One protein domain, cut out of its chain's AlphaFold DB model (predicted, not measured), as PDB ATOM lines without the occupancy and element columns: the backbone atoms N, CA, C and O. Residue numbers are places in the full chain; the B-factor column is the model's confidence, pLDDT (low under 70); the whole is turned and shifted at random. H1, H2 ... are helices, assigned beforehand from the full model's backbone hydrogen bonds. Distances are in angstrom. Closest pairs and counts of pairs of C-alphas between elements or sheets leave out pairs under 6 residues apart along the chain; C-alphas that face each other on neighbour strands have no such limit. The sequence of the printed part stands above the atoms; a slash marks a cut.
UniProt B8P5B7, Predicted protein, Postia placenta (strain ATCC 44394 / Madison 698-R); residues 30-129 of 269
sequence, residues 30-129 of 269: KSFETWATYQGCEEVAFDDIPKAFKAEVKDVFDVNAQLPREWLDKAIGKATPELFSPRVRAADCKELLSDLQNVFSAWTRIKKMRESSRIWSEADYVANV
ATOM      1  N   LYS A  30     -47.344  23.196  28.656       63.50
ATOM      2  CA  LYS A  30     -47.640  21.958  29.400       63.50
ATOM      3  C   LYS A  30     -46.649  21.657  30.526       63.50
ATOM      4  O   LYS A  30     -47.026  21.094  31.552       63.50
ATOM      5  N   SER A  31     -45.372  21.990  30.344       60.00
ATOM      6  CA  SER A  31     -44.352  21.818  31.384       60.00
ATOM      7  C   SER A  31     -44.517  22.849  32.497       60.00
ATOM      8  O   SER A  31     -44.348  22.499  33.662       60.00
ATOM      9  N   PHE A  32     -44.901  24.081  32.151       61.25
ATOM     10  CA  PHE A  32     -45.237  25.109  33.133       61.25
ATOM     11  C   PHE A  32     -46.505  24.753  33.919       61.25
ATOM     12  O   PHE A  32     -46.486  24.798  35.141       61.25
ATOM     13  N   GLU A  33     -47.562  24.295  33.246       69.50
ATOM     14  CA  GLU A  33     -48.801  23.824  33.881       69.50
ATOM     15  C   GLU A  33     -48.546  22.653  34.839       69.50
ATOM     16  O   GLU A  33     -49.085  22.618  35.944       69.50
ATOM     17  N   THR A  34     -47.679  21.710  34.453       68.38
ATOM     18  CA  THR A  34     -47.297  20.582  35.321       68.38
ATOM     19  C   THR A  34     -46.554  21.066  36.569       68.38
ATOM     20  O   THR A  34     -46.822  20.586  37.668       68.38
ATOM     21  N   TRP A  35     -45.641  22.033  36.420       74.31
ATOM     22  CA  TRP A  35     -44.927  22.644  37.543       74.31
ATOM     23  C   TRP A  35     -45.872  23.439  38.453       74.31
ATOM     24  O   TRP A  35     -45.857  23.232  39.663       74.31
ATOM     25  N   ALA A  36     -46.747  24.270  37.883       62.16
ATOM     26  CA  ALA A  36     -47.728  25.057  38.626       62.16
ATOM     27  C   ALA A  36     -48.674  24.146  39.422       62.16
ATOM     28  O   ALA A  36     -48.885  24.360  40.612       62.16
ATOM     29  N   THR A  37     -49.138  23.055  38.805       68.94
ATOM     30  CA  THR A  37     -49.959  22.033  39.471       68.94
ATOM     31  C   THR A  37     -49.199  21.353  40.613       68.94
ATOM     32  O   THR A  37     -49.762  21.136  41.682       68.94
ATOM     33  N   TYR A  38     -47.914  21.030  40.422       65.06
ATOM     34  CA  TYR A  38     -47.083  20.413  41.463       65.06
ATOM     35  C   TYR A  38     -46.871  21.333  42.674       65.06
ATOM     36  O   TYR A  38     -46.885  20.863  43.809       65.06
ATOM     37  N   GLN A  39     -46.713  22.637  42.438       62.38
ATOM     38  CA  GLN A  39     -46.578  23.648  43.490       62.38
ATOM     39  C   GLN A  39     -47.924  24.051  44.118       62.38
ATOM     40  O   GLN A  39     -47.949  24.863  45.041       62.38
ATOM     41  N   GLY A  40     -49.042  23.502  43.627       71.25
ATOM     42  CA  GLY A  40     -50.384  23.894  44.056       71.25
ATOM     43  C   GLY A  40     -50.718  25.347  43.716       71.25
ATOM     44  O   GLY A  40     -51.506  25.974  44.417       71.25
ATOM     45  N   CYS A  41     -50.089  25.908  42.681       70.31
ATOM     46  CA  CYS A  41     -50.400  27.243  42.199       70.31
ATOM     47  C   CYS A  41     -51.742  27.218  41.467       70.31
ATOM     48  O   CYS A  41     -51.930  26.448  40.524       70.31
ATOM     49  N   GLU A  42     -52.651  28.094  41.876       78.38
ATOM     50  CA  GLU A  42     -53.914  28.324  41.184       78.38
ATOM     51  C   GLU A  42     -53.797  29.571  40.304       78.38
ATOM     52  O   GLU A  42     -53.209  30.582  40.703       78.38
ATOM     53  N   GLU A  43     -54.347  29.502  39.091       77.00
ATOM     54  CA  GLU A  43     -54.501  30.681  38.245       77.00
ATOM     55  C   GLU A  43     -55.634  31.538  38.817       77.00
ATOM     56  O   GLU A  43     -56.784  31.105  38.883       77.00
ATOM     57  N   VAL A  44     -55.295  32.747  39.257       83.81
ATOM     58  CA  VAL A  44     -56.243  33.698  39.845       83.81
ATOM     59  C   VAL A  44     -56.278  34.972  39.014       83.81
ATOM     60  O   VAL A  44     -55.249  35.416  38.491       83.81
ATOM     61  N   ALA A  45     -57.454  35.585  38.882       86.75
ATOM     62  CA  ALA A  45     -57.554  36.864  38.200       86.75
ATOM     63  C   ALA A  45     -56.878  37.950  39.045       86.75
ATOM     64  O   ALA A  45     -56.852  37.899  40.275       86.75
ATOM     65  N   PHE A  46     -56.389  39.008  38.395       81.25
ATOM     66  CA  PHE A  46     -55.834  40.163  39.109       81.25
ATOM     67  C   PHE A  46     -56.828  40.753  40.131       81.25
ATOM     68  O   PHE A  46     -56.439  41.326  41.153       81.25
ATOM     69  N   ASP A  47     -58.128  40.600  39.874       92.00
ATOM     70  CA  ASP A  47     -59.164  41.076  40.776       92.00
ATOM     71  C   ASP A  47     -59.313  40.273  42.066       92.00
ATOM     72  O   ASP A  47     -59.718  40.871  43.071       92.00
ATOM     73  N   ASP A  48     -58.886  39.009  42.057       89.12
ATOM     74  CA  ASP A  48     -58.905  38.091  43.199       89.12
ATOM     75  C   ASP A  48     -57.767  38.368  44.192       89.12
ATOM     76  O   ASP A  48     -57.809  37.924  45.341       89.12
ATOM     77  N   ILE A  49     -56.763  39.159  43.789       84.75
ATOM     78  CA  ILE A  49     -55.689  39.605  44.679       84.75
ATOM     79  C   ILE A  49     -56.308  40.420  45.828       84.75
ATOM     80  O   ILE A  49     -56.999  41.417  45.571       84.75
ATOM     81  N   PRO A  50     -56.052  40.071  47.106       93.44
ATOM     82  CA  PRO A  50     -56.618  40.804  48.229       93.44
ATOM     83  C   PRO A  50     -56.277  42.295  48.150       93.44
ATOM     84  O   PRO A  50     -55.146  42.673  47.845       93.44
ATOM     85  N   LYS A  51     -57.252  43.163  48.459       92.38
ATOM     86  CA  LYS A  51     -57.116  44.629  48.316       92.38
ATOM     87  C   LYS A  51     -55.868  45.198  48.998       92.38
ATOM     88  O   LYS A  51     -55.317  46.171  48.497       92.38
ATOM     89  N   ALA A  52     -55.428  44.583  50.097       93.00
ATOM     90  CA  ALA A  52     -54.212  44.958  50.815       93.00
ATOM     91  C   ALA A  52     -52.937  44.821  49.957       93.00
ATOM     92  O   ALA A  52     -52.066  45.676  50.046       93.00
ATOM     93  N   PHE A  53     -52.862  43.815  49.081       80.50
ATOM     94  CA  PHE A  53     -51.686  43.531  48.250       80.50
ATOM     95  C   PHE A  53     -51.752  44.156  46.854       80.50
ATOM     96  O   PHE A  53     -50.736  44.238  46.170       80.50
ATOM     97  N   LYS A  54     -52.920  44.647  46.405       88.31
ATOM     98  CA  LYS A  54     -53.063  45.236  45.057       88.31
ATOM     99  C   LYS A  54     -52.106  46.407  44.803       88.31
ATOM    100  O   LYS A  54     -51.734  46.626  43.655       88.31
ATOM    101  N   ALA A  55     -51.735  47.168  45.833       82.00
ATOM    102  CA  ALA A  55     -50.781  48.268  45.699       82.00
ATOM    103  C   ALA A  55     -49.348  47.763  45.472       82.00
ATOM    104  O   ALA A  55     -48.693  48.219  44.544       82.00
ATOM    105  N   GLU A  56     -48.902  46.781  46.258       76.75
ATOM    106  CA  GLU A  56     -47.569  46.174  46.146       76.75
ATOM    107  C   GLU A  56     -47.400  45.425  44.825       76.75
ATOM    108  O   GLU A  56     -46.403  45.590  44.134       76.75
ATOM    109  N   VAL A  57     -48.412  44.654  44.417       78.88
ATOM    110  CA  VAL A  57     -48.383  43.958  43.127       78.88
ATOM    111  C   VAL A  57     -48.298  44.968  41.980       78.88
ATOM    112  O   VAL A  57     -47.517  44.774  41.054       78.88
ATOM    113  N   LYS A  58     -49.047  46.078  42.045       81.75
ATOM    114  CA  LYS A  58     -48.930  47.152  41.047       81.75
ATOM    115  C   LYS A  58     -47.546  47.791  41.027       81.75
ATOM    116  O   LYS A  58     -47.107  48.137  39.943       81.75
ATOM    117  N   ASP A  59     -46.898  47.934  42.177       72.31
ATOM    118  CA  ASP A  59     -45.549  48.495  42.301       72.31
ATOM    119  C   ASP A  59     -44.492  47.570  41.676       72.31
ATOM    120  O   ASP A  59     -43.656  48.018  40.900       72.31
ATOM    121  N   VAL A  60     -44.595  46.254  41.899       69.50
ATOM    122  CA  VAL A  60     -43.710  45.253  41.271       69.50
ATOM    123  C   VAL A  60     -43.836  45.259  39.745       69.50
ATOM    124  O   VAL A  60     -42.844  45.094  39.036       69.50
ATOM    125  N   PHE A  61     -45.051  45.461  39.230       65.00
ATOM    126  CA  PHE A  61     -45.305  45.585  37.795       65.00
ATOM    127  C   PHE A  61     -45.191  47.028  37.276       65.00
ATOM    128  O   PHE A  61     -45.430  47.263  36.087       65.00
ATOM    129  N   ASP A  62     -44.808  47.993  38.120       69.44
ATOM    130  CA  ASP A  62     -44.583  49.375  37.705       69.44
ATOM    131  C   ASP A  62     -43.219  49.495  37.019       69.44
ATOM    132  O   ASP A  62     -42.203  49.905  37.583       69.44
ATOM    133  N   VAL A  63     -43.210  49.156  35.733       59.72
ATOM    134  CA  VAL A  63     -42.052  49.324  34.844       59.72
ATOM    135  C   VAL A  63     -41.666  50.792  34.629       59.72
ATOM    136  O   VAL A  63     -40.669  51.066  33.964       59.72
ATOM    137  N   ASN A  64     -42.420  51.743  35.194       59.47
ATOM    138  CA  ASN A  64     -42.082  53.161  35.164       59.47
ATOM    139  C   ASN A  64     -41.144  53.569  36.307       59.47
ATOM    140  O   ASN A  64     -40.976  54.765  36.524       59.47
ATOM    141  N   ALA A  65     -40.532  52.643  37.056       55.06
ATOM    142  CA  ALA A  65     -39.489  52.985  38.020       55.06
ATOM    143  C   ALA A  65     -38.306  53.676  37.308       55.06
ATOM    144  O   ALA A  65     -37.522  53.073  36.578       55.06
ATOM    145  N   GLN A  66     -38.220  54.988  37.500       61.19
ATOM    146  CA  GLN A  66     -37.272  55.870  36.831       61.19
ATOM    147  C   GLN A  66     -35.983  56.010  37.672       61.19
ATOM    148  O   GLN A  66     -36.038  56.082  38.899       61.19
ATOM    149  N   LEU A  67     -34.828  56.116  37.019       57.94
ATOM    150  CA  LEU A  67     -33.516  56.449  37.590       57.94
ATOM    151  C   LEU A  67     -33.523  57.829  38.299       57.94
ATOM    152  O   LEU A  67     -34.399  58.650  38.046       57.94
ATOM    153  N   PRO A  68     -32.562  58.168  39.172       58.47
ATOM    154  CA  PRO A  68     -32.548  59.471  39.836       58.47
ATOM    155  C   PRO A  68     -32.249  60.611  38.883       58.47
ATOM    156  O   PRO A  68     -31.295  60.574  38.102       58.47
ATOM    157  N   ARG A  69     -33.018  61.689  39.012       62.50
ATOM    158  CA  ARG A  69     -32.856  62.888  38.186       62.50
ATOM    159  C   ARG A  69     -31.496  63.562  38.347       62.50
ATOM    160  O   ARG A  69     -31.063  64.251  37.429       62.50
ATOM    161  N   GLU A  70     -30.806  63.352  39.469       65.56
ATOM    162  CA  GLU A  70     -29.479  63.926  39.716       65.56
ATOM    163  C   GLU A  70     -28.370  63.327  38.836       65.56
ATOM    164  O   GLU A  70     -27.259  63.850  38.829       65.56
ATOM    165  N   TRP A  71     -28.644  62.244  38.103       62.28
ATOM    166  CA  TRP A  71     -27.686  61.611  37.189       62.28
ATOM    167  C   TRP A  71     -27.611  62.258  35.809       62.28
ATOM    168  O   TRP A  71     -26.703  61.958  35.035       62.28
ATOM    169  N   LEU A  72     -28.554  63.140  35.484       68.81
ATOM    170  CA  LEU A  72     -28.489  63.931  34.266       68.81
ATOM    171  C   LEU A  72     -27.407  65.001  34.426       68.81
ATOM    172  O   LEU A  72     -27.577  65.977  35.161       68.81
ATOM    173  N   ASP A  73     -26.302  64.836  33.703       63.59
ATOM    174  CA  ASP A  73     -25.321  65.903  33.547       63.59
ATOM    175  C   ASP A  73     -26.006  67.137  32.946       63.59
ATOM    176  O   ASP A  73     -26.768  67.036  31.980       63.59
ATOM    177  N   LYS A  74     -25.698  68.329  33.477       61.94
ATOM    178  CA  LYS A  74     -26.296  69.612  33.039       61.94
ATOM    179  C   LYS A  74     -26.135  69.889  31.532       61.94
ATOM    180  O   LYS A  74     -26.780  70.797  31.012       61.94
ATOM    181  N   ALA A  75     -25.273  69.137  30.848       54.34
ATOM    182  CA  ALA A  75     -24.985  69.243  29.423       54.34
ATOM    183  C   ALA A  75     -25.910  68.404  28.515       54.34
ATOM    184  O   ALA A  75     -25.927  68.636  27.306       54.34
ATOM    185  N   ILE A  76     -26.693  67.456  29.047       58.59
ATOM    186  CA  ILE A  76     -27.598  66.623  28.240       58.59
ATOM    187  C   ILE A  76     -28.899  67.408  28.033       58.59
ATOM    188  O   ILE A  76     -29.829  67.373  28.836       58.59
ATOM    189  N   GLY A  77     -28.904  68.245  26.995       51.16
ATOM    190  CA  GLY A  77     -29.936  69.248  26.755       51.16
ATOM    191  C   GLY A  77     -31.352  68.681  26.657       51.16
ATOM    192  O   GLY A  77     -31.572  67.757  25.890       51.16
ATOM    193  N   LYS A  78     -32.285  69.310  27.394       57.25
ATOM    194  CA  LYS A  78     -33.771  69.387  27.301       57.25
ATOM    195  C   LYS A  78     -34.620  68.146  26.976       57.25
ATOM    196  O   LYS A  78     -35.820  68.194  27.224       57.25
ATOM    197  N   ALA A  79     -34.065  67.051  26.481       53.44
ATOM    198  CA  ALA A  79     -34.715  65.760  26.459       53.44
ATOM    199  C   ALA A  79     -34.567  65.186  27.865       53.44
ATOM    200  O   ALA A  79     -33.545  64.604  28.209       53.44
ATOM    201  N   THR A  80     -35.560  65.425  28.715       53.31
ATOM    202  CA  THR A  80     -35.748  64.645  29.935       53.31
ATOM    203  C   THR A  80     -36.477  63.373  29.524       53.31
ATOM    204  O   THR A  80     -37.702  63.430  29.395       53.31
ATOM    205  N   PRO A  81     -35.791  62.247  29.247       58.28
ATOM    206  CA  PRO A  81     -36.515  60.998  29.097       58.28
ATOM    207  C   PRO A  81     -37.289  60.763  30.398       58.28
ATOM    208  O   PRO A  81     -36.767  61.025  31.486       58.28
ATOM    209  N   GLU A  82     -38.511  60.239  30.301       60.75
ATOM    210  CA  GLU A  82     -39.331  59.765  31.433       60.75
ATOM    211  C   GLU A  82     -38.661  58.612  32.207       60.75
ATOM    212  O   GLU A  82     -39.285  57.917  32.989       60.75
ATOM    213  N   LEU A  83     -37.366  58.400  31.994       58.81
ATOM    214  CA  LEU A  83     -36.515  57.485  32.712       58.81
ATOM    215  C   LEU A  83     -35.979  58.100  34.007       58.81
ATOM    216  O   LEU A  83     -35.318  57.367  34.723       58.81
ATOM    217  N   PHE A  84     -36.232  59.381  34.346       61.91
ATOM    218  CA  PHE A  84     -35.687  59.991  35.575       61.91
ATOM    219  C   PHE A  84     -36.704  60.598  36.571       61.91
ATOM    220  O   PHE A  84     -37.297  61.642  36.284       61.91
ATOM    221  N   SER A  85     -36.811  60.035  37.787       65.56
ATOM    222  CA  SER A  85     -37.763  60.435  38.841       65.56
ATOM    223  C   SER A  85     -37.071  61.034  40.067       65.56
ATOM    224  O   SER A  85     -35.983  60.603  40.446       65.56
ATOM    225  N   PRO A  86     -37.722  61.992  40.753       68.31
ATOM    226  CA  PRO A  86     -37.281  62.478  42.058       68.31
ATOM    227  C   PRO A  86     -37.547  61.492  43.213       68.31
ATOM    228  O   PRO A  86     -37.202  61.792  44.351       68.31
ATOM    229  N   ARG A  87     -38.210  60.350  42.965       69.31
ATOM    230  CA  ARG A  87     -38.572  59.382  44.018       69.31
ATOM    231  C   ARG A  87     -37.386  58.572  44.536       69.31
ATOM    232  O   ARG A  87     -37.451  58.088  45.661       69.31
ATOM    233  N   VAL A  88     -36.330  58.423  43.740       67.06
ATOM    234  CA  VAL A  88     -35.162  57.621  44.113       67.06
ATOM    235  C   VAL A  88     -34.023  58.548  44.508       67.06
ATOM    236  O   VAL A  88     -33.660  59.445  43.751       67.06
ATOM    237  N   ARG A  89     -33.464  58.365  45.709       73.12
ATOM    238  CA  ARG A  89     -32.380  59.222  46.201       73.12
ATOM    239  C   ARG A  89     -31.091  58.901  45.452       73.12
ATOM    240  O   ARG A  89     -30.716  57.738  45.319       73.12
ATOM    241  N   ALA A  90     -30.335  59.934  45.082       72.94
ATOM    242  CA  ALA A  90     -29.042  59.781  44.413       72.94
ATOM    243  C   ALA A  90     -28.050  58.849  45.143       72.94
ATOM    244  O   ALA A  90     -27.222  58.219  44.492       72.94
ATOM    245  N   ALA A  91     -28.108  58.773  46.480       73.94
ATOM    246  CA  ALA A  91     -27.250  57.891  47.273       73.94
ATOM    247  C   ALA A  91     -27.554  56.404  47.027       73.94
ATOM    248  O   ALA A  91     -26.624  55.649  46.759       73.94
ATOM    249  N   ASP A  92     -28.835  56.024  47.034       71.62
ATOM    250  CA  ASP A  92     -29.283  54.637  46.843       71.62
ATOM    251  C   ASP A  92     -28.922  54.142  45.435       71.62
ATOM    252  O   ASP A  92     -28.558  52.990  45.217       71.62
ATOM    253  N   CYS A  93     -28.924  55.044  44.456       73.44
ATOM    254  CA  CYS A  93     -28.553  54.665  43.106       73.44
ATOM    255  C   CYS A  93     -27.055  54.627  42.860       73.44
ATOM    256  O   CYS A  93     -26.652  53.936  41.936       73.44
ATOM    257  N   LYS A  94     -26.207  55.324  43.629       75.38
ATOM    258  CA  LYS A  94     -24.745  55.186  43.468       75.38
ATOM    259  C   LYS A  94     -24.299  53.743  43.682       75.38
ATOM    260  O   LYS A  94     -23.414  53.281  42.968       75.38
ATOM    261  N   GLU A  95     -24.929  53.054  44.627       75.81
ATOM    262  CA  GLU A  95     -24.723  51.626  44.861       75.81
ATOM    263  C   GLU A  95     -25.193  50.809  43.650       75.81
ATOM    264  O   GLU A  95     -24.387  50.115  43.037       75.81
ATOM    265  N   LEU A  96     -26.428  51.032  43.185       76.88
ATOM    266  CA  LEU A  96     -26.949  50.382  41.975       76.88
ATOM    267  C   LEU A  96     -26.088  50.648  40.725       76.88
ATOM    268  O   LEU A  96     -25.876  49.756  39.910       76.88
ATOM    269  N   LEU A  97     -25.571  51.866  40.552       78.44
ATOM    270  CA  LEU A  97     -24.683  52.230  39.447       78.44
ATOM    271  C   LEU A  97     -23.369  51.469  39.532       78.44
ATOM    272  O   LEU A  97     -22.893  50.977  38.514       78.44
ATOM    273  N   SER A  98     -22.793  51.391  40.731       81.00
ATOM    274  CA  SER A  98     -21.583  50.618  40.994       81.00
ATOM    275  C   SER A  98     -21.801  49.148  40.629       81.00
ATOM    276  O   SER A  98     -20.986  48.559  39.917       81.00
ATOM    277  N   ASP A  99     -22.942  48.574  41.009       78.81
ATOM    278  CA  ASP A  99     -23.295  47.194  40.672       78.81
ATOM    279  C   ASP A  99     -23.484  46.997  39.165       78.81
ATOM    280  O   ASP A  99     -22.905  46.082  38.575       78.81
ATOM    281  N   LEU A 100     -24.209  47.898  38.498       77.12
ATOM    282  CA  LEU A 100     -24.379  47.869  37.043       77.12
ATOM    283  C   LEU A 100     -23.039  48.014  36.306       77.12
ATOM    284  O   LEU A 100     -22.806  47.333  35.306       77.12
ATOM    285  N   GLN A 101     -22.128  48.855  36.801       83.81
ATOM    286  CA  GLN A 101     -20.778  49.010  36.256       83.81
ATOM    287  C   GLN A 101     -19.937  47.742  36.437       83.81
ATOM    288  O   GLN A 101     -19.197  47.365  35.521       83.81
ATOM    289  N   ASN A 102     -20.072  47.055  37.573       80.50
ATOM    290  CA  ASN A 102     -19.421  45.771  37.822       80.50
ATOM    291  C   ASN A 102     -19.935  44.695  36.859       80.50
ATOM    292  O   ASN A 102     -19.131  44.031  36.198       80.50
ATOM    293  N   VAL A 103     -21.258  44.584  36.698       81.25
ATOM    294  CA  VAL A 103     -21.898  43.651  35.756       81.25
ATOM    295  C   VAL A 103     -21.465  43.943  34.319       81.25
ATOM    296  O   VAL A 103     -21.047  43.035  33.597       81.25
ATOM    297  N   PHE A 104     -21.483  45.210  33.900       82.38
ATOM    298  CA  PHE A 104     -21.056  45.611  32.559       82.38
ATOM    299  C   PHE A 104     -19.567  45.327  32.311       82.38
ATOM    300  O   PHE A 104     -19.176  44.874  31.228       82.38
ATOM    301  N   SER A 105     -18.722  45.541  33.321       82.75
ATOM    302  CA  SER A 105     -17.292  45.231  33.253       82.75
ATOM    303  C   SER A 105     -17.045  43.729  33.121       82.75
ATOM    304  O   SER A 105     -16.245  43.317  32.275       82.75
ATOM    305  N   ALA A 106     -17.753  42.905  33.899       83.81
ATOM    306  CA  ALA A 106     -17.694  41.447  33.804       83.81
ATOM    307  C   ALA A 106     -18.158  40.962  32.421       83.81
ATOM    308  O   ALA A 106     -17.444  40.207  31.756       83.81
ATOM    309  N   TRP A 107     -19.291  41.476  31.929       90.06
ATOM    310  CA  TRP A 107     -19.799  41.177  30.587       90.06
ATOM    311  C   TRP A 107     -18.787  41.534  29.495       90.06
ATOM    312  O   TRP A 107     -18.511  40.723  28.611       90.06
ATOM    313  N   THR A 108     -18.167  42.714  29.580       92.56
ATOM    314  CA  THR A 108     -17.159  43.160  28.608       92.56
ATOM    315  C   THR A 108     -15.939  42.233  28.590       92.56
ATOM    316  O   THR A 108     -15.401  41.939  27.521       92.56
ATOM    317  N   ARG A 109     -15.496  41.739  29.755       92.44
ATOM    318  CA  ARG A 109     -14.393  40.765  29.854       92.44
ATOM    319  C   ARG A 109     -14.774  39.422  29.240       92.44
ATOM    320  O   ARG A 109     -14.028  38.922  28.404       92.44
ATOM    321  N   ILE A 110     -15.954  38.895  29.571       91.81
ATOM    322  CA  ILE A 110     -16.473  37.648  28.985       91.81
ATOM    323  C   ILE A 110     -16.585  37.772  27.465       91.81
ATOM    324  O   ILE A 110     -16.192  36.859  26.740       91.81
ATOM    325  N   LYS A 111     -17.078  38.907  26.963       94.12
ATOM    326  CA  LYS A 111     -17.177  39.170  25.527       94.12
ATOM    327  C   LYS A 111     -15.804  39.107  24.853       94.12
ATOM    328  O   LYS A 111     -15.648  38.375  23.881       94.12
ATOM    329  N   LYS A 112     -14.789  39.767  25.422       96.00
ATOM    330  CA  LYS A 112     -13.401  39.692  24.928       96.00
ATOM    331  C   LYS A 112     -12.832  38.272  24.968       96.00
ATOM    332  O   LYS A 112     -12.108  37.884  24.058       96.00
ATOM    333  N   MET A 113     -13.154  37.489  26.000       95.88
ATOM    334  CA  MET A 113     -12.743  36.083  26.083       95.88
ATOM    335  C   MET A 113     -13.370  35.254  24.958       95.88
ATOM    336  O   MET A 113     -12.659  34.503  24.296       95.88
ATOM    337  N   ARG A 114     -14.667  35.443  24.682       92.62
ATOM    338  CA  ARG A 114     -15.375  34.757  23.587       92.62
ATOM    339  C   ARG A 114     -14.860  35.143  22.202       92.62
ATOM    340  O   ARG A 114     -14.827  34.300  21.316       92.62
ATOM    341  N   GLU A 115     -14.476  36.402  22.016       96.62
ATOM    342  CA  GLU A 115     -13.910  36.903  20.756       96.62
ATOM    343  C   GLU A 115     -12.448  36.479  20.554       96.62
ATOM    344  O   GLU A 115     -11.928  36.536  19.440       96.62
ATOM    345  N   SER A 116     -11.764  36.039  21.613       96.69
ATOM    346  CA  SER A 116     -10.407  35.518  21.497       96.69
ATOM    347  C   SER A 116     -10.404  34.092  20.940       96.69
ATOM    348  O   SER A 116     -11.254  33.273  21.269       96.69
ATOM    349  N   SER A 117      -9.379  33.746  20.165       96.06
ATOM    350  CA  SER A 117      -9.170  32.390  19.637       96.06
ATOM    351  C   SER A 117      -8.638  31.391  20.680       96.06
ATOM    352  O   SER A 117      -8.188  30.303  20.324       96.06
ATOM    353  N   ARG A 118      -8.622  31.764  21.966       96.81
ATOM    354  CA  ARG A 118      -8.101  30.936  23.056       96.81
ATOM    355  C   ARG A 118      -9.215  30.055  23.624       96.81
ATOM    356  O   ARG A 118     -10.340  30.504  23.803       96.81
ATOM    357  N   ILE A 119      -8.878  28.813  23.959       95.19
ATOM    358  CA  ILE A 119      -9.764  27.922  24.715       95.19
ATOM    359  C   ILE A 119      -9.713  28.351  26.187       95.19
ATOM    360  O   ILE A 119      -8.640  28.342  26.795       95.19
ATOM    361  N   TRP A 120     -10.861  28.736  26.739       95.38
ATOM    362  CA  TRP A 120     -11.018  29.124  28.142       95.38
ATOM    363  C   TRP A 120     -11.718  28.015  28.917       95.38
ATOM    364  O   TRP A 120     -12.685  27.432  28.426       95.38
ATOM    365  N   SER A 121     -11.237  27.727  30.123       92.38
ATOM    366  CA  SER A 121     -11.913  26.812  31.039       92.38
ATOM    367  C   SER A 121     -13.078  27.508  31.749       92.38
ATOM    368  O   SER A 121     -13.139  28.734  31.832       92.38
ATOM    369  N   GLU A 122     -13.999  26.725  32.310       83.94
ATOM    370  CA  GLU A 122     -15.085  27.238  33.157       83.94
ATOM    371  C   GLU A 122     -14.547  28.079  34.327       83.94
ATOM    372  O   GLU A 122     -15.044  29.174  34.591       83.94
ATOM    373  N   ALA A 123     -13.459  27.627  34.959       81.12
ATOM    374  CA  ALA A 123     -12.800  28.351  36.043       81.12
ATOM    375  C   ALA A 123     -12.289  29.739  35.610       81.12
ATOM    376  O   ALA A 123     -12.374  30.693  36.387       81.12
ATOM    377  N   ASP A 124     -11.820  29.880  34.366       87.94
ATOM    378  CA  ASP A 124     -11.385  31.173  33.828       87.94
ATOM    379  C   ASP A 124     -12.560  32.149  33.679       87.94
ATOM    380  O   ASP A 124     -12.413  33.343  33.945       87.94
ATOM    381  N   TYR A 125     -13.742  31.664  33.285       84.56
ATOM    382  CA  TYR A 125     -14.947  32.495  33.218       84.56
ATOM    383  C   TYR A 125     -15.407  32.923  34.612       84.56
ATOM    384  O   TYR A 125     -15.656  34.110  34.830       84.56
ATOM    385  N   VAL A 126     -15.446  31.995  35.573       81.31
ATOM    386  CA  VAL A 126     -15.853  32.281  36.960       81.31
ATOM    387  C   VAL A 126     -14.949  33.338  37.598       81.31
ATOM    388  O   VAL A 126     -15.446  34.290  38.206       81.31
ATOM    389  N   ALA A 127     -13.632  33.249  37.389       82.25
ATOM    390  CA  ALA A 127     -12.669  34.227  37.899       82.25
ATOM    391  C   ALA A 127     -12.907  35.663  37.385       82.25
ATOM    392  O   ALA A 127     -12.474  36.624  38.019       82.25
ATOM    393  N   ASN A 128     -13.604  35.831  36.255       79.94
ATOM    394  CA  ASN A 128     -13.919  37.140  35.676       79.94
ATOM    395  C   ASN A 128     -15.268  37.720  36.134       79.94
ATOM    396  O   ASN A 128     -15.505  38.911  35.918       79.94
ATOM    397  N   VAL A 129     -16.124  36.911  36.767       72.94
ATOM    398  CA  VAL A 129     -17.462  37.302  37.252       72.94
ATOM    399  C   VAL A 129     -17.482  37.473  38.775       72.94
ATOM    400  O   VAL A 129     -18.212  38.314  39.296       72.94
TER     401      VAL A 129
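Overview. This is residues 30 to 129 of the 269 residues of the protein "Predicted protein" of Postia placenta (strain ATCC 44394 / Madison 698-R) (UniProt B8P5B7). Going along the printed part, you meet a wide, open U with an empty middle: one arm holds the short helices H1 and H2 joined by a long link, the looping residues 61 to 89 make the base, and the long helix H3 makes the other arm. H4 folds back along the far part of H3, making a helical hairpin, while H1 and H2 touch no helix. The printed part has 100 residues with four named helices, in the order H1, H2, H3, H4, and no named strand; the class is all helix, with 50 of the 100 residues in named helices. The whole is extended, with a radius of gyration of the C-alphas of 21.3 A, and flat, spanning 53 by 45 by 23 A.

Along the chain. Find C-alpha 30 at (-47.640, 21.958, 29.400), where H1 begins; it takes in residues 30 to 38. Go on to residues 54 to 60 for H2. At C-alpha 90, (-29.042, 59.781, 44.413), begins H3, residues 90 to 115, the longest helix, 36.2 A from first to last C-alpha. H4, residues 122 to 129, is 11.1 A long and ends at C-alpha 129, (-17.462, 37.302, 37.252).

Arrangement. Start at H1, which is apart from H2, H3 and H4. H2 is apart from H3 and H4 too. Between H2 and H3, look at residues 67 to 68, which pair with residues 84 to 85, parallel, in stretches too short to be named strands. H3 and H4 form a helical hairpin and touch, their closest C-alphas being those of Ala 106 and Val 129, 5.4 A apart. H3 touches H4 with residues 103 to 110 alone. Their lines stand at a shallow tilt of 31 degrees, and they run opposite ways. Along the backbone, every O i to N i+4 pair is within hydrogen-bond range in H1 and H2, against 20 of 22 in H3 and 3 of 4 in H4.

Size, cuts and confidence. The two C-alphas farthest apart are those of Lys 51 and Ser 117, 57.2 A from each other. The printed part has no cut. The links from H1 to H2, 15 residues, and from H2 to H3, 29 residues, are long; the link from H3 to H4, 6 residues, is short. Residues 34 to 40, of which 34 to 38 belong to H1, stand free, as do residues 73 to 79, among others. Read the B-factor column: the mean pLDDT of the printed part is 75.6, and residues 30 to 34, 36 to 39 and 60 to 88 of this model are under 70.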